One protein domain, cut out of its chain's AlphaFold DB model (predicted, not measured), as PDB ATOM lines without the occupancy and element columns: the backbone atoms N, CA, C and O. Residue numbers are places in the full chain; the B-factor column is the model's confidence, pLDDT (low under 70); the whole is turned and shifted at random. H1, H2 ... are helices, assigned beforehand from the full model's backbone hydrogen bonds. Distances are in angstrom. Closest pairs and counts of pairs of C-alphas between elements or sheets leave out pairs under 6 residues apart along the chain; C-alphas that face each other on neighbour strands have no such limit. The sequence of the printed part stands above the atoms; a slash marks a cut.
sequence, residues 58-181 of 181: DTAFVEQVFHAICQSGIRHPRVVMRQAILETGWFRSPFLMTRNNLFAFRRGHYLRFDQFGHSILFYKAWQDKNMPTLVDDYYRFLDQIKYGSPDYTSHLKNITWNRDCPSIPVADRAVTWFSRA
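What this domain is: This is residues 58 to 181 of the 181 residues of the protein "LYZ2 domain-containing protein" of Limnohabitans sp. T6-20 (UniProt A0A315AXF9). Short helices gather loosely round H2, which is the helix nearest to the middle: H1 packs on one side of H2, the hairpin of H5 and H6 meets its other side through H6, and H4 slants away from H1 without reaching H2. The short H3 sits near the last residue of H2, a long loop of residues 98 to 115 joins it to H4, and a tail of residues 158 to 181 runs back from H6, past H2 and H1, to the far side of H1. The printed part has 124 residues with six named helices, H1 to H6 in chain order, and no named strand; the class is all helix, but under half of the residues, 57 of 124, are in named elements. The whole is compact, with a radius of gyration of the C-alphas of 14.4 A, and its C-alphas span 42 by 34 by 28 A.

Where its parts are: From the first printed residue, Asp 58, the backbone enters H1, residues 59 to 71, which begins with C-alpha 59 at (452.930, 326.546, 373.329) and measures 18.5 A from first to last C-alpha. A tight link of five residues leads to H2, residues 77 to 88, 16.4 A long. Another tight link of five residues leads to H3, residues 94 to 97, with 5.0 A from first to last C-alpha. A long link of 18 residues follows, and in it residues 106 to 107 pair with residues 109 to 110, antiparallel, in stretches too short to be named. H4, residues 116 to 130, is the longest helix, with 15 residues and 21.2 A; it ends with C-alpha 130 at (473.485, 304.409, 367.322). Short links of seven residues each lead to H5, residues 138 to 144, and then to H6, residues 152 to 157, 9.9 A and 8.9 A long. H6 ends with C-alpha 157 at (472.362, 322.720, 378.698).

How they stand to each other: H1 touches H2, with residues 65 to 70 of H1 and 77 to 81 of H2 alone; the closest C-alphas, those of Cys 70 and Pro 77, are 6.0 A apart. These two helices run opposite ways at a steep tilt of 45 degrees. H1 also touches H4, with residues 65 to 69 of H1 and 116 to 120 of H4 alone, and the closest C-alphas are those of Ile 69 and Ile 120, 6.4 A apart. They run the same way at a tilt of 37 degrees, only just steep. H2 and H4 are apart. H2 and H3 are close but not clearly touching, the closest C-alphas being those of Thr 88 and Leu 96 at 6.3 A. H2 touches H6, with the C-alphas of Arg 82 and Leu 156 closest at 5.8 A; they run opposite ways at a steep tilt of 61 degrees. H5 and H6 form a helical hairpin: they touch, with the C-alphas of Tyr 139 and Thr 153 closest at 5.9 A, and run opposite ways at a shallow tilt of 14 degrees. H2 and H5 are apart, but only just, at 8.1 A. Of the helices' backbones, H1, H2, H4, H5 and H6 have every O i to N i+4 pair within hydrogen-bond range; H3, with four residues, is too short for such a pair, and its one O i to N i+3 pair is not within range.

The domain as a whole: The two C-alphas farthest apart, those of Pro 150 and Ala 171, are 43.1 A apart, and the first and last printed C-alphas, of Asp 58 and Ala 181, are 18.3 A apart. The printed part has no cut, and it ends at residue 181, the chain's last residue. The link from H3 to H4 is long, and after H6 residues 158 to 181 hold no named element, with C-alphas 13 to 25 A from the mean of all C-alphas. The mean pLDDT of the printed part is 88.4; residues 168 to 181 of the model are under 70.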
ATOM      1  N   ASP A  58     453.997 328.795 369.546       91.44
ATOM      2  CA  ASP A  58     452.799 327.999 369.797       91.44
ATOM      3  C   ASP A  58     453.067 326.990 370.918       91.44
ATOM      4  O   ASP A  58     453.557 325.881 370.707       91.44
ATOM      5  N   THR A  59     452.738 327.388 372.144       92.88
ATOM      6  CA  THR A  59     452.930 326.546 373.329       92.88
ATOM      7  C   THR A  59     452.188 325.211 373.246       92.88
ATOM      8  O   THR A  59     452.717 324.216 373.736       92.88
ATOM      9  N   ALA A  60     451.020 325.150 372.594       91.62
ATOM     10  CA  ALA A  60     450.243 323.917 372.487       91.62
ATOM     11  C   ALA A  60     450.948 322.909 371.576       91.62
ATOM     12  O   ALA A  60     451.071 321.732 371.927       91.62
ATOM     13  N   PHE A  61     451.491 323.378 370.452       92.25
ATOM     14  CA  PHE A  61     452.316 322.550 369.579       92.25
ATOM     15  C   PHE A  61     453.595 322.069 370.282       92.25
ATOM     16  O   PHE A  61     453.961 320.896 370.186       92.25
ATOM     17  N   VAL A  62     454.249 322.933 371.065       94.94
ATOM     18  CA  VAL A  62     455.426 322.546 371.860       94.94
ATOM     19  C   VAL A  62     455.100 321.426 372.862       94.94
ATOM     20  O   VAL A  62     455.878 320.475 372.983       94.94
ATOM     21  N   GLU A  63     453.953 321.491 373.552       93.94
ATOM     22  CA  GLU A  63     453.488 320.389 374.411       93.94
ATOM     23  C   GLU A  63     453.241 319.109 373.622       93.94
ATOM     24  O   GLU A  63     453.636 318.024 374.054       93.94
ATOM     25  N   GLN A  64     452.597 319.231 372.462       93.19
ATOM     26  CA  GLN A  64     452.269 318.097 371.610       93.19
ATOM     27  C   GLN A  64     453.534 317.352 371.167       93.19
ATOM     28  O   GLN A  64     453.589 316.122 371.261       93.19
ATOM     29  N   VAL A  65     454.577 318.081 370.756       96.00
ATOM     30  CA  VAL A  65     455.881 317.501 370.412       96.00
ATOM     31  C   VAL A  65     456.490 316.776 371.610       96.00
ATOM     32  O   VAL A  65     456.932 315.634 371.471       96.00
ATOM     33  N   PHE A  66     456.498 317.393 372.794       96.75
ATOM     34  CA  PHE A  66     457.080 316.755 373.975       96.75
ATOM     35  C   PHE A  66     456.332 315.481 374.379       96.75
ATOM     36  O   PHE A  66     456.955 314.465 374.687       96.75
ATOM     37  N   HIS A  67     455.003 315.506 374.325       94.62
ATOM     38  CA  HIS A  67     454.178 314.338 374.599       94.62
ATOM     39  C   HIS A  67     454.475 313.193 373.619       94.62
ATOM     40  O   HIS A  67     454.688 312.057 374.047       94.62
ATOM     41  N   ALA A  68     454.602 313.496 372.324       92.19
ATOM     42  CA  ALA A  68     454.980 312.516 371.308       92.19
ATOM     43  C   ALA A  68     456.399 311.948 371.533       92.19
ATOM     44  O   ALA A  68     456.613 310.738 371.402       92.19
ATOM     45  N   ILE A  69     457.365 312.777 371.951       96.31
ATOM     46  CA  ILE A  69     458.704 312.309 372.356       96.31
ATOM     47  C   ILE A  69     458.589 311.327 373.530       96.31
ATOM     48  O   ILE A  69     459.168 310.243 373.483       96.31
ATOM     49  N   CYS A  70     457.801 311.652 374.552       95.31
ATOM     50  CA  CYS A  70     457.610 310.791 375.718       95.31
ATOM     51  C   CYS A  70     456.957 309.443 375.385       95.31
ATOM     52  O   CYS A  70     457.345 308.413 375.933       95.31
ATOM     53  N   GLN A  71     455.991 309.433 374.469       91.31
ATOM     54  CA  GLN A  71     455.260 308.226 374.080       91.31
ATOM     55  C   GLN A  71     456.028 307.318 373.115       91.31
ATOM     56  O   GLN A  71     455.746 306.126 373.040       91.31
ATOM     57  N   SER A  72     457.020 307.850 372.396       86.00
ATOM     58  CA  SER A  72     457.811 307.079 371.423       86.00
ATOM     59  C   SER A  72     458.887 306.183 372.055       86.00
ATOM     60  O   SER A  72     459.617 305.489 371.348       86.00
ATOM     61  N   GLY A  73     459.006 306.183 373.387       90.31
ATOM     62  CA  GLY A  73     459.997 305.378 374.106       90.31
ATOM     63  C   GLY A  73     461.438 305.865 373.926       90.31
ATOM     64  O   GLY A  73     462.374 305.111 374.190       90.31
ATOM     65  N   ILE A  74     461.631 307.099 373.454       94.19
ATOM     66  CA  ILE A  74     462.944 307.740 373.337       94.19
ATOM     67  C   ILE A  74     463.600 307.838 374.719       94.19
ATOM     68  O   ILE A  74     463.000 308.307 375.687       94.19
ATOM     69  N   ARG A  75     464.868 307.429 374.807       94.81
ATOM     70  CA  ARG A  75     465.692 307.596 376.008       94.81
ATOM     71  C   ARG A  75     466.109 309.060 376.154       94.81
ATOM     72  O   ARG A  75     466.376 309.736 375.166       94.81
ATOM     73  N   HIS A  76     466.193 309.536 377.396       95.75
ATOM     74  CA  HIS A  76     466.506 310.933 377.743       95.75
ATOM     75  C   HIS A  76     465.577 311.981 377.082       95.75
ATOM     76  O   HIS A  76     466.061 312.982 376.548       95.75
ATOM     77  N   PRO A  77     464.241 311.819 377.167       96.81
ATOM     78  CA  PRO A  77     463.268 312.641 376.433       96.81
ATOM     79  C   PRO A  77     463.383 314.141 376.737       96.81
ATOM     80  O   PRO A  77     463.191 314.971 375.853       96.81
ATOM     81  N   ARG A  78     463.782 314.509 377.962       97.62
ATOM     82  CA  ARG A  78     464.062 315.903 378.337       97.62
ATOM     83  C   ARG A  78     465.189 316.513 377.501       97.62
ATOM     84  O   ARG A  78     465.079 317.658 377.077       97.62
ATOM     85  N   VAL A  79     466.272 315.768 377.267       97.88
ATOM     86  CA  VAL A  79     467.398 316.239 376.446       97.88
ATOM     87  C   VAL A  79     467.008 316.258 374.974       97.88
ATOM     88  O   VAL A  79     467.295 317.236 374.293       97.88
ATOM     89  N   VAL A  80     466.275 315.249 374.504       98.31
ATOM     90  CA  VAL A  80     465.784 315.205 373.117       98.31
ATOM     91  C   VAL A  80     464.833 316.365 372.813       98.31
ATOM     92  O   VAL A  80     464.921 316.971 371.748       98.31
ATOM     93  N   MET A  81     463.999 316.775 373.770       98.56
ATOM     94  CA  MET A  81     463.181 317.980 373.622       98.56
ATOM     95  C   MET A  81     464.028 319.253 373.510       98.56
ATOM     96  O   MET A  81     463.734 320.127 372.697       98.56
ATOM     97  N   ARG A  82     465.122 319.352 374.277       98.62
ATOM     98  CA  ARG A  82     466.080 320.462 374.140       98.62
ATOM     99  C   ARG A  82     466.735 320.470 372.760       98.62
ATOM    100  O   ARG A  82     466.951 321.554 372.234       98.62
ATOM    101  N   GLN A  83     467.002 319.303 372.167       98.62
ATOM    102  CA  GLN A  83     467.491 319.215 370.787       98.62
ATOM    103  C   GLN A  83     466.457 319.763 369.810       98.62
ATOM    104  O   GLN A  83     466.787 320.670 369.059       98.62
ATOM    105  N   ALA A  84     465.198 319.317 369.881       98.38
ATOM    106  CA  ALA A  84     464.142 319.842 369.013       98.38
ATOM    107  C   ALA A  84     464.021 321.372 369.108       98.38
ATOM    108  O   ALA A  84     463.964 322.060 368.090       98.38
ATOM    109  N   ILE A  85     464.057 321.922 370.328       98.31
ATOM    110  CA  ILE A  85     464.046 323.370 370.565       98.31
ATOM    111  C   ILE A  85     465.275 324.053 369.956       98.31
ATOM    112  O   ILE A  85     465.129 325.096 369.320       98.31
ATOM    113  N   LEU A  86     466.473 323.501 370.158       98.12
ATOM    114  CA  LEU A  86     467.717 324.084 369.663       98.12
ATOM    115  C   LEU A  86     467.758 324.093 368.131       98.12
ATOM    116  O   LEU A  86     467.977 325.148 367.545       98.12
ATOM    117  N   GLU A  87     467.494 322.951 367.491       97.94
ATOM    118  CA  GLU A  87     467.545 322.810 366.030       97.94
ATOM    119  C   GLU A  87     466.535 323.735 365.345       97.94
ATOM    120  O   GLU A  87     466.843 324.424 364.373       97.94
ATOM    121  N   THR A  88     465.310 323.780 365.871       95.94
ATOM    122  CA  THR A  88     464.217 324.546 365.265       95.94
ATOM    123  C   THR A  88     464.163 326.003 365.716       95.94
ATOM    124  O   THR A  88     463.320 326.751 365.216       95.94
ATOM    125  N   GLY A  89     465.019 326.422 366.652       95.25
ATOM    126  CA  GLY A  89     464.980 327.757 367.242       95.25
ATOM    127  C   GLY A  89     463.652 328.043 367.948       95.25
ATOM    128  O   GLY A  89     462.987 329.020 367.620       95.25
ATOM    129  N   TRP A  90     463.259 327.189 368.897       95.38
ATOM    130  CA  TRP A  90     461.946 327.221 369.561       95.38
ATOM    131  C   TRP A  90     460.768 327.028 368.606       95.38
ATOM    132  O   TRP A  90     459.765 327.727 368.722       95.38
ATOM    133  N   PHE A  91     460.882 326.070 367.680       94.31
ATOM    134  CA  PHE A  91     459.868 325.800 366.661       94.31
ATOM    135  C   PHE A  91     459.493 327.095 365.952       94.31
ATOM    136  O   PHE A  91     458.336 327.500 365.970       94.31
ATOM    137  N   ARG A  92     460.502 327.775 365.393       90.81
ATOM    138  CA  ARG A  92     460.356 328.999 364.585       90.81
ATOM    139  C   ARG A  92     461.102 328.939 363.267       90.81
ATOM    140  O   ARG A  92     460.853 329.765 362.410       90.81
ATOM    141  N   SER A  93     462.005 327.985 363.064       91.25
ATOM    142  CA  SER A  93     462.739 327.830 361.805       91.25
ATOM    143  C   SER A  93     461.787 327.404 360.680       91.25
ATOM    144  O   SER A  93     461.419 326.226 360.634       91.25
ATOM    145  N   PRO A  94     461.421 328.282 359.720       88.88
ATOM    146  CA  PRO A  94     460.528 327.872 358.639       88.88
ATOM    147  C   PRO A  94     461.165 326.764 357.795       88.88
ATOM    148  O   PRO A  94     460.481 325.862 357.319       88.88
ATOM    149  N   PHE A  95     462.494 326.777 357.652       90.31
ATOM    150  CA  PHE A  95     463.226 325.782 356.876       90.31
ATOM    151  C   PHE A  95     463.042 324.352 357.411       90.31
ATOM    152  O   PHE A  95     462.816 323.433 356.621       90.31
ATOM    153  N   LEU A  96     463.110 324.156 358.731       93.31
ATOM    154  CA  LEU A  96     462.932 322.836 359.347       93.31
ATOM    155  C   LEU A  96     461.457 322.487 359.553       93.31
ATOM    156  O   LEU A  96     461.067 321.338 359.342       93.31
ATOM    157  N   MET A  97     460.634 323.477 359.902       91.81
ATOM    158  CA  MET A  97     459.217 323.270 360.205       91.81
ATOM    159  C   MET A  97     458.405 322.912 358.954       91.81
ATOM    160  O   MET A  97     457.673 321.932 358.979       91.81
ATOM    161  N   THR A  98     458.652 323.558 357.807       87.19
ATOM    162  CA  THR A  98     458.050 323.172 356.502       87.19
ATOM    163  C   THR A  98     458.492 321.790 355.995       87.19
ATOM    164  O   THR A  98     457.954 321.257 355.015       87.19
ATOM    165  N   ARG A  99     459.512 321.206 356.633       91.31
ATOM    166  CA  ARG A  99     460.011 319.851 356.376       91.31
ATOM    167  C   ARG A  99     459.605 318.857 357.451       91.31
ATOM    168  O   ARG A  99     460.001 317.700 357.339       91.31
ATOM    169  N   ASN A 100     458.886 319.292 358.486       92.06
ATOM    170  CA  ASN A 100     458.593 318.486 359.666       92.06
ATOM    171  C   ASN A 100     459.850 317.821 360.266       92.06
ATOM    172  O   ASN A 100     459.765 316.733 360.823       92.06
ATOM    173  N   ASN A 101     461.027 318.440 360.126       95.19
ATOM    174  CA  ASN A 101     462.311 317.870 360.532       95.19
ATOM    175  C   ASN A 101     462.782 318.523 361.832       95.19
ATOM    176  O   ASN A 101     463.614 319.430 361.824       95.19
ATOM    177  N   LEU A 102     462.233 318.054 362.952       97.06
ATOM    178  CA  LEU A 102     462.474 318.645 364.271       97.06
ATOM    179  C   LEU A 102     463.928 318.526 364.748       97.06
ATOM    180  O   LEU A 102     464.350 319.290 365.606       97.06
ATOM    181  N   PHE A 103     464.686 317.574 364.203       97.56
ATOM    182  CA  PHE A 103     466.025 317.213 364.680       97.56
ATOM    183  C   PHE A 103     467.129 317.497 363.659       97.56
ATOM    184  O   PHE A 103     468.248 317.012 363.818       97.56
ATOM    185  N   ALA A 104     466.801 318.245 362.600       96.19
ATOM    186  CA  ALA A 104     467.724 318.651 361.547       96.19
ATOM    187  C   ALA A 104     468.498 317.485 360.892       96.19
ATOM    188  O   ALA A 104     469.620 317.673 360.423       96.19
ATOM    189  N   PHE A 105     467.907 316.285 360.806       94.62
ATOM    190  CA  PHE A 105     468.565 315.120 360.203       94.62
ATOM    191  C   PHE A 105     468.888 315.343 358.721       94.62
ATOM    192  O   PHE A 105     468.117 315.976 357.988       94.62
ATOM    193  N   ARG A 106     470.025 314.791 358.269       91.38
ATOM    194  CA  ARG A 106     470.544 314.954 356.902       91.38
ATOM    195  C   ARG A 106     471.067 313.639 356.320       91.38
ATOM    196  O   ARG A 106     471.741 312.880 357.012       91.38
ATOM    197  N   ARG A 107     470.848 313.438 355.017       87.19
ATOM    198  CA  ARG A 107     471.471 312.402 354.171       87.19
ATOM    199  C   ARG A 107     471.909 313.045 352.850       87.19
ATOM    200  O   ARG A 107     471.189 313.031 351.860       87.19
ATOM    201  N   GLY A 108     473.049 313.739 352.867       88.25
ATOM    202  CA  GLY A 108     473.486 314.636 351.780       88.25
ATOM    203  C   GLY A 108     472.697 315.956 351.717       88.25
ATOM    204  O   GLY A 108     473.284 317.024 351.580       88.25
ATOM    205  N   HIS A 109     471.383 315.901 351.929       87.81
ATOM    206  CA  HIS A 109     470.474 317.036 352.097       87.81
ATOM    207  C   HIS A 109     469.633 316.865 353.374       87.81
ATOM    208  O   HIS A 109     469.652 315.801 353.990       87.81
ATOM    209  N   TYR A 110     468.935 317.918 353.811       90.31
ATOM    210  CA  TYR A 110     468.019 317.824 354.953       90.31
ATOM    211  C   TYR A 110     466.831 316.933 354.617       90.31
ATOM    212  O   TYR A 110     466.186 317.141 353.590       90.31
ATOM    213  N   LEU A 111     466.539 315.986 355.505       90.38
ATOM    214  CA  LEU A 111     465.383 315.111 355.362       90.38
ATOM    215  C   LEU A 111     464.082 315.918 355.444       90.38
ATOM    216  O   LEU A 111     464.026 316.966 356.103       90.38
ATOM    217  N   ARG A 112     463.046 315.409 354.778       90.88
ATOM    218  CA  ARG A 112     461.681 315.933 354.810       90.88
ATOM    219  C   ARG A 112     460.744 314.823 355.250       90.88
ATOM    220  O   ARG A 112     460.831 313.716 354.744       90.88
ATOM    221  N   PHE A 113     459.841 315.154 356.158       84.12
ATOM    222  CA  PHE A 113     458.845 314.244 356.692       84.12
ATOM    223  C   PHE A 113     457.434 314.754 356.380       84.12
ATOM    224  O   PHE A 113     457.194 315.960 356.280       84.12
ATOM    225  N   ASP A 114     456.488 313.828 356.268       81.94
ATOM    226  CA  ASP A 114     455.077 314.154 356.020       81.94
ATOM    227  C   ASP A 114     454.408 314.829 357.220       81.94
ATOM    228  O   ASP A 114     453.614 315.747 357.052       81.94
ATOM    229  N   GLN A 115     454.779 314.406 358.427       84.31
ATOM    230  CA  GLN A 115     454.266 314.902 359.700       84.31
ATOM    231  C   GLN A 115     455.423 315.003 360.698       84.31
ATOM    232  O   GLN A 115     456.363 314.204 360.642       84.31
ATOM    233  N   PHE A 116     455.358 315.940 361.649       90.06
ATOM    234  CA  PHE A 116     456.411 316.107 362.664       90.06
ATOM    235  C   PHE A 116     456.662 314.813 363.458       90.06
ATOM    236  O   PHE A 116     457.809 314.503 363.787       90.06
ATOM    237  N   GLY A 117     455.613 314.014 363.696       86.62
ATOM    238  CA  GLY A 117     455.694 312.726 364.388       86.62
ATOM    239  C   GLY A 117     456.619 311.718 363.699       86.62
ATOM    240  O   GLY A 117     457.324 310.972 364.376       86.62
ATOM    241  N   HIS A 118     456.718 311.745 362.367       87.94
ATOM    242  CA  HIS A 118     457.658 310.888 361.637       87.94
ATOM    243  C   HIS A 118     459.119 311.244 361.929       87.94
ATOM    244  O   HIS A 118     459.946 310.340 362.017       87.94
ATOM    245  N   SER A 119     459.447 312.520 362.166       93.50
ATOM    246  CA  SER A 119     460.806 312.891 362.587       93.50
ATOM    247  C   SER A 119     461.144 312.400 363.999       93.50
ATOM    248  O   SER A 119     462.292 312.050 364.262       93.50
ATOM    249  N   ILE A 120     460.148 312.293 364.888       95.25
ATOM    250  CA  ILE A 120     460.294 311.706 366.232       95.25
ATOM    251  C   ILE A 120     460.529 310.201 366.133       95.25
ATOM    252  O   ILE A 120     461.449 309.683 366.763       95.25
ATOM    253  N   LEU A 121     459.760 309.491 365.305       89.50
ATOM    254  CA  LEU A 121     460.001 308.068 365.064       89.50
ATOM    255  C   LEU A 121     461.376 307.822 364.445       89.50
ATOM    256  O   LEU A 121     462.103 306.933 364.888       89.50
ATOM    257  N   PHE A 122     461.756 308.639 363.462       92.38
ATOM    258  CA  PHE A 122     463.083 308.580 362.867       92.38
ATOM    259  C   PHE A 122     464.165 308.785 363.931       92.38
ATOM    260  O   PHE A 122     465.109 307.998 363.998       92.38
ATOM    261  N   TYR A 123     464.003 309.773 364.818       96.38
ATOM    262  CA  TYR A 123     464.912 309.987 365.941       96.38
ATOM    263  C   TYR A 123     464.994 308.760 366.851       96.38
ATOM    264  O   TYR A 123     466.095 308.314 367.169       96.38
ATOM    265  N   LYS A 124     463.853 308.188 367.262       94.06
ATOM    266  CA  LYS A 124     463.813 306.989 368.113       94.06
ATOM    267  C   LYS A 124     464.641 305.866 367.517       94.06
ATOM    268  O   LYS A 124     465.450 305.252 368.203       94.06
ATOM    269  N   ALA A 125     464.467 305.616 366.232       88.81
ATOM    270  CA  ALA A 125     465.121 304.493 365.604       88.81
ATOM    271  C   ALA A 125     466.586 304.792 365.235       88.81
ATOM    272  O   ALA A 125     467.432 303.899 365.301       88.81
ATOM    273  N   TRP A 126     466.930 306.054 364.952       94.69
ATOM    274  CA  TRP A 126     468.318 306.517 364.949       94.69
ATOM    275  C   TRP A 126     468.970 306.287 366.321       94.69
ATOM    276  O   TRP A 126     470.088 305.775 366.387       94.69
ATOM    277  N   GLN A 127     468.273 306.595 367.415       94.75
ATOM    278  CA  GLN A 127     468.773 306.389 368.770       94.75
ATOM    279  C   GLN A 127     468.970 304.894 369.049       94.75
ATOM    280  O   GLN A 127     470.041 304.513 369.504       94.75
ATOM    281  N   ASP A 128     468.012 304.032 368.715       90.12
ATOM    282  CA  ASP A 128     468.151 302.577 368.889       90.12
ATOM    283  C   ASP A 128     469.342 301.994 368.126       90.12
ATOM    284  O   ASP A 128     470.013 301.090 368.616       90.12
ATOM    285  N   LYS A 129     469.616 302.523 366.929       91.56
ATOM    286  CA  LYS A 129     470.720 302.068 366.083       91.56
ATOM    287  C   LYS A 129     472.087 302.526 366.592       91.56
ATOM    288  O   LYS A 129     473.054 301.780 366.477       91.56
ATOM    289  N   ASN A 130     472.191 303.766 367.068       89.81
ATOM    290  CA  ASN A 130     473.485 304.409 367.322       89.81
ATOM    291  C   ASN A 130     473.859 304.471 368.806       89.81
ATOM    292  O   ASN A 130     475.032 304.642 369.130       89.81
ATOM    293  N   MET A 131     472.886 304.368 369.711       92.81
ATOM    294  CA  MET A 131     473.104 304.550 371.141       92.81
ATOM    295  C   MET A 131     473.288 303.194 371.839       92.81
ATOM    296  O   MET A 131     472.367 302.370 371.804       92.81
ATOM    297  N   PRO A 132     474.418 302.973 372.540       91.50
ATOM    298  CA  PRO A 132     474.660 301.748 373.296       91.50
ATOM    299  C   PRO A 132     473.531 301.416 374.279       91.50
ATOM    300  O   PRO A 132     472.769 302.289 374.707       91.50
ATOM    301  N   THR A 133     473.425 300.147 374.679       87.44
ATOM    302  CA  THR A 133     472.408 299.699 375.647       87.44
ATOM    303  C   THR A 133     472.505 300.460 376.969       87.44
ATOM    304  O   THR A 133     471.481 300.844 377.531       87.44
ATOM    305  N   LEU A 134     473.730 300.736 377.422       86.75
ATOM    306  CA  LEU A 134     474.022 301.499 378.631       86.75
ATOM    307  C   LEU A 134     474.721 302.803 378.253       86.75
ATOM    308  O   LEU A 134     475.743 302.790 377.567       86.75
ATOM    309  N   VAL A 135     474.154 303.921 378.697       88.50
ATOM    310  CA  VAL A 135     474.723 305.259 378.536       88.50
ATOM    311  C   VAL A 135     474.578 305.977 379.868       88.50
ATOM    312  O   VAL A 135     473.472 306.341 380.258       88.50
ATOM    313  N   ASP A 136     475.700 306.172 380.555       87.62
ATOM    314  CA  ASP A 136     475.717 306.829 381.867       87.62
ATOM    315  C   ASP A 136     475.477 308.342 381.746       87.62
ATOM    316  O   ASP A 136     474.840 308.959 382.598       87.62
ATOM    317  N   ASP A 137     475.972 308.947 380.664       94.50
ATOM    318  CA  ASP A 137     475.879 310.380 380.389       94.50
ATOM    319  C   ASP A 137     475.483 310.608 378.928       94.50
ATOM    320  O   ASP A 137     476.267 310.395 377.998       94.50
ATOM    321  N   TYR A 138     474.243 311.055 378.730       95.88
ATOM    322  CA  TYR A 138     473.699 311.269 377.396       95.88
ATOM    323  C   TYR A 138     474.392 312.406 376.638       95.88
ATOM    324  O   TYR A 138     474.537 312.327 375.422       95.88
ATOM    325  N   TYR A 139     474.877 313.438 377.336       97.06
ATOM    326  CA  TYR A 139     475.616 314.524 376.692       97.06
ATOM    327  C   TYR A 139     476.949 314.016 376.151       97.06
ATOM    328  O   TYR A 139     477.281 314.269 374.998       97.06
ATOM    329  N   ARG A 140     477.657 313.199 376.937       95.75
ATOM    330  CA  ARG A 140     478.900 312.562 376.491       95.75
ATOM    331  C   ARG A 140     478.688 311.689 375.257       95.75
ATOM    332  O   ARG A 140     479.518 311.716 374.355       95.75
ATOM    333  N   PHE A 141     477.582 310.948 375.198       96.06
ATOM    334  CA  PHE A 141     477.216 310.182 374.007       96.06
ATOM    335  C   PHE A 141     477.053 311.087 372.772       96.06
ATOM    336  O   PHE A 141     477.631 310.792 371.726       96.06
ATOM    337  N   LEU A 142     476.329 312.206 372.895       96.88
ATOM    338  CA  LEU A 142     476.149 313.166 371.797       96.88
ATOM    339  C   LEU A 142     477.481 313.784 371.332       96.88
ATOM    340  O   LEU A 142     477.687 313.940 370.126       96.88
ATOM    341  N   ASP A 143     478.389 314.084 372.265       95.44
ATOM    342  CA  ASP A 143     479.733 314.589 371.954       95.44
ATOM    343  C   ASP A 143     480.571 313.533 371.209       95.44
ATOM    344  O   ASP A 143     481.204 313.829 370.196       95.44
ATOM    345  N   GLN A 144     480.547 312.276 371.671       94.94
ATOM    346  CA  GLN A 144     481.321 311.171 371.092       94.94
ATOM    347  C   GLN A 144     480.937 310.872 369.642       94.94
ATOM    348  O   GLN A 144     481.813 310.658 368.803       94.94
ATOM    349  N   ILE A 145     479.638 310.875 369.337       94.31
ATOM    350  CA  ILE A 145     479.144 310.648 367.972       94.31
ATOM    351  C   ILE A 145     479.191 311.911 367.107       94.31
ATOM    352  O   ILE A 145     478.823 311.847 365.936       94.31
ATOM    353  N   LYS A 146     479.622 313.048 367.674       94.88
ATOM    354  CA  LYS A 146     479.639 314.361 367.018       94.88
ATOM    355  C   LYS A 146     478.276 314.707 366.416       94.88
ATOM    356  O   LYS A 146     478.180 315.028 365.234       94.88
ATOM    357  N   TYR A 147     477.220 314.596 367.229       94.62
ATOM    358  CA  TYR A 147     475.844 314.836 366.778       94.62
ATOM    359  C   TYR A 147     475.688 316.220 366.130       94.62
ATOM    360  O   TYR A 147     475.060 316.351 365.082       94.62
ATOM    361  N   GLY A 148     476.272 317.241 366.761       93.00
ATOM    362  CA  GLY A 148     476.253 318.625 366.301       93.00
ATOM    363  C   GLY A 148     477.645 319.257 366.301       93.00
ATOM    364  O   GLY A 148     478.665 318.569 366.227       93.00
ATOM    365  N   SER A 149     477.683 320.587 366.386       93.38
ATOM    366  CA  SER A 149     478.923 321.359 366.517       93.38
ATOM    367  C   SER A 149     479.699 321.008 367.803       93.38
ATOM    368  O   SER A 149     479.130 320.447 368.738       93.38
ATOM    369  N   PRO A 150     480.999 321.343 367.901       93.31
ATOM    370  CA  PRO A 150     481.804 321.038 369.091       93.31
ATOM    371  C   PRO A 150     481.257 321.583 370.425       93.31
ATOM    372  O   PRO A 150     481.561 321.040 371.480       93.31
ATOM    373  N   ASP A 151     480.454 322.645 370.392       95.69
ATOM    374  CA  ASP A 151     479.806 323.295 371.540       95.69
ATOM    375  C   ASP A 151     478.326 322.899 371.721       95.69
ATOM    376  O   ASP A 151     477.624 323.440 372.580       95.69
ATOM    377  N   TYR A 152     477.842 321.929 370.944       97.12
ATOM    378  CA  TYR A 152     476.432 321.554 370.872       97.12
ATOM    379  C   TYR A 152     475.816 321.219 372.233       97.12
ATOM    380  O   TYR A 152     474.762 321.739 372.605       97.12
ATOM    381  N   THR A 153     476.482 320.380 373.028       97.44
ATOM    382  CA  THR A 153     475.968 319.963 374.340       97.44
ATOM    383  C   THR A 153     475.969 321.096 375.363       97.44
ATOM    384  O   THR A 153     475.118 321.102 376.256       97.44
ATOM    385  N   SER A 154     476.856 322.084 375.212       97.50
ATOM    386  CA  SER A 154     476.823 323.328 375.990       97.50
ATOM    387  C   SER A 154     475.554 324.123 375.679       97.50
ATOM    388  O   SER A 154     474.805 324.479 376.589       97.50
ATOM    389  N   HIS A 155     475.232 324.300 374.394       97.50
ATOM    390  CA  HIS A 155     473.999 324.967 373.972       97.50
ATOM    391  C   HIS A 155     472.744 324.250 374.474       97.50
ATOM    392  O   HIS A 155     471.840 324.901 374.996       97.50
ATOM    393  N   LEU A 156     472.706 322.913 374.418       97.69
ATOM    394  CA  LEU A 156     471.586 322.142 374.963       97.69
ATOM    395  C   LEU A 156     471.375 322.368 376.462       97.69
ATOM    396  O   LEU A 156     470.233 322.419 376.915       97.69
ATOM    397  N   LYS A 157     472.451 322.480 377.248       96.75
ATOM    398  CA  LYS A 157     472.362 322.720 378.698       96.75
ATOM    399  C   LYS A 157     471.788 324.102 379.029       96.75
ATOM    400  O   LYS A 157     471.178 324.246 380.083       96.75
ATOM    401  N   ASN A 158     471.917 325.067 378.118       97.19
ATOM    402  CA  ASN A 158     471.370 326.417 378.266       97.19
ATOM    403  C   ASN A 158     469.884 326.526 377.875       97.19
ATOM    404  O   ASN A 158     469.259 327.557 378.126       97.19
ATOM    405  N   ILE A 159     469.288 325.485 377.283       97.62
ATOM    406  CA  ILE A 159     467.854 325.470 376.972       97.62
ATOM    407  C   ILE A 159     467.041 325.274 378.258       97.62
ATOM    408  O   ILE A 159     467.213 324.300 378.992       97.62
ATOM    409  N   THR A 160     466.086 326.176 378.493       95.94
ATOM    410  CA  THR A 160     465.304 326.279 379.740       95.94
ATOM    411  C   THR A 160     464.308 325.140 379.973       95.94
ATOM    412  O   THR A 160     463.729 325.041 381.054       95.94
ATOM    413  N   TRP A 161     464.113 324.242 379.004       96.75
ATOM    414  CA  TRP A 161     463.203 323.108 379.143       96.75
ATOM    415  C   TRP A 161     463.633 322.172 380.277       96.75
ATOM    416  O   TRP A 161     464.669 321.506 380.189       96.75
ATOM    417  N   ASN A 162     462.837 322.085 381.341       95.88
ATOM    418  CA  ASN A 162     463.165 321.312 382.542       95.88
ATOM    419  C   ASN A 162     462.123 320.243 382.909       95.88
ATOM    420  O   ASN A 162     462.320 319.550 383.906       95.88
ATOM    421  N   ARG A 163     461.074 320.077 382.095       94.88
ATOM    422  CA  ARG A 163     459.969 319.149 382.352       94.88
ATOM    423  C   ARG A 163     460.328 317.695 382.095       94.88
ATOM    424  O   ARG A 163     461.099 317.383 381.187       94.88
ATOM    425  N   ASP A 164     459.709 316.824 382.879       94.88
ATOM    426  CA  ASP A 164     459.736 315.377 382.706       94.88
ATOM    427  C   ASP A 164     458.508 314.873 381.969       94.88
ATOM    428  O   ASP A 164     457.487 315.557 381.895       94.88
ATOM    429  N   CYS A 165     458.622 313.667 381.416       93.50
ATOM    430  CA  CYS A 165     457.486 313.027 380.778       93.50
ATOM    431  C   CYS A 165     456.329 312.870 381.766       93.50
ATOM    432  O   CYS A 165     456.564 312.466 382.910       93.50
ATOM    433  N   PRO A 166     455.089 313.155 381.334       86.19
ATOM    434  CA  PRO A 166     453.931 312.956 382.184       86.19
ATOM    435  C   PRO A 166     453.823 311.479 382.570       86.19
ATOM    436  O   PRO A 166     454.071 310.581 381.761       86.19
ATOM    437  N   SER A 167     453.447 311.221 383.819       77.69
ATOM    438  CA  SER A 167     453.105 309.883 384.283       77.69
ATOM    439  C   SER A 167     451.811 309.449 383.595       77.69
ATOM    440  O   SER A 167     450.729 309.908 383.942       77.69
ATOM    441  N   ILE A 168     451.914 308.587 382.579       61.78
ATOM    442  CA  ILE A 168     450.736 308.066 381.875       61.78
ATOM    443  C   ILE A 168     449.988 307.117 382.828       61.78
ATOM    444  O   ILE A 168     450.582 306.111 383.248       61.78
ATOM    445  N   PRO A 169     448.710 307.379 383.173       56.47
ATOM    446  CA  PRO A 169     447.881 306.416 383.888       56.47
ATOM    447  C   PRO A 169     447.789 305.117 383.082       56.47
ATOM    448  O   PRO A 169     447.655 305.140 381.861       56.47
ATOM    449  N   VAL A 170     447.862 303.964 383.752       55.44
ATOM    450  CA  VAL A 170     447.989 302.635 383.112       55.44
ATOM    451  C   VAL A 170     446.918 302.359 382.037       55.44
ATOM    452  O   VAL A 170     447.191 301.612 381.100       55.44
ATOM    453  N   ALA A 171     445.745 302.992 382.126       54.56
ATOM    454  CA  ALA A 171     444.618 302.812 381.212       54.56
ATOM    455  C   ALA A 171     444.830 303.369 379.785       54.56
ATOM    456  O   ALA A 171     444.241 302.836 378.849       54.56
ATOM    457  N   ASP A 172     445.707 304.360 379.587       54.66
ATOM    458  CA  ASP A 172     445.816 305.085 378.304       54.66
ATOM    459  C   ASP A 172     446.974 304.614 377.407       54.66
ATOM    460  O   ASP A 172     447.219 305.165 376.333       54.66
ATOM    461  N   ARG A 173     447.695 303.554 377.799       55.59
ATOM    462  CA  ARG A 173     448.857 303.038 377.041       55.59
ATOM    463  C   ARG A 173     448.512 302.450 375.664       55.59
ATOM    464  O   ARG A 173     449.428 302.200 374.888       55.59
ATOM    465  N   ALA A 174     447.233 302.215 375.366       44.84
ATOM    466  CA  ALA A 174     446.788 301.543 374.142       44.84
ATOM    467  C   ALA A 174     446.291 302.483 373.026       44.84
ATOM    468  O   ALA A 174     445.869 302.001 371.977       44.84
ATOM    469  N   VAL A 175     446.350 303.809 373.197       49.69
ATOM    470  CA  VAL A 175     445.966 304.737 372.121       49.69
ATOM    471  C   VAL A 175     447.160 304.951 371.191       49.69
ATOM    472  O   VAL A 175     448.019 305.800 371.419       49.69
ATOM    473  N   THR A 176     447.236 304.152 370.127       48.50
ATOM    474  CA  THR A 176     448.156 304.394 369.012       48.50
ATOM    475  C   THR A 176     447.703 305.649 368.264       48.50
ATOM    476  O   THR A 176     446.720 305.626 367.529       48.50
ATOM    477  N   TRP A 177     448.430 306.752 368.448       53.44
ATOM    478  CA  TRP A 177     448.147 308.079 367.877       53.44
ATOM    479  C   TRP A 177     448.119 308.142 366.341       53.44
ATOM    480  O   TRP A 177     447.682 309.140 365.778       53.44
ATOM    481  N   PHE A 178     448.514 307.068 365.654       52.44
ATOM    482  CA  PHE A 178     448.524 306.983 364.191       52.44
ATOM    483  C   PHE A 178     447.141 306.922 363.526       52.44
ATOM    484  O   PHE A 178     447.064 306.932 362.304       52.44
ATOM    485  N   SER A 179     446.041 306.866 364.282       39.03
ATOM    486  CA  SER A 179     444.693 306.780 363.697       39.03
ATOM    487  C   SER A 179     443.981 308.128 363.511       39.03
ATOM    488  O   SER A 179     442.827 308.126 363.085       39.03
ATOM    489  N   ARG A 180     444.598 309.269 363.856       37.34
ATOM    490  CA  ARG A 180     443.910 310.580 363.841       37.34
ATOM    491  C   ARG A 180     444.713 311.785 363.321       37.34
ATOM    492  O   ARG A 180     444.297 312.909 363.589       37.34
ATOM    493  N   ALA A 181     445.796 311.583 362.570       36.56
ATOM    494  CA  ALA A 181     446.544 312.669 361.921       36.56
ATOM    495  C   ALA A 181     446.651 312.455 360.411       36.56
ATOM    496  O   ALA A 181     447.102 311.357 360.018       36.56
TER     497      ALA A 181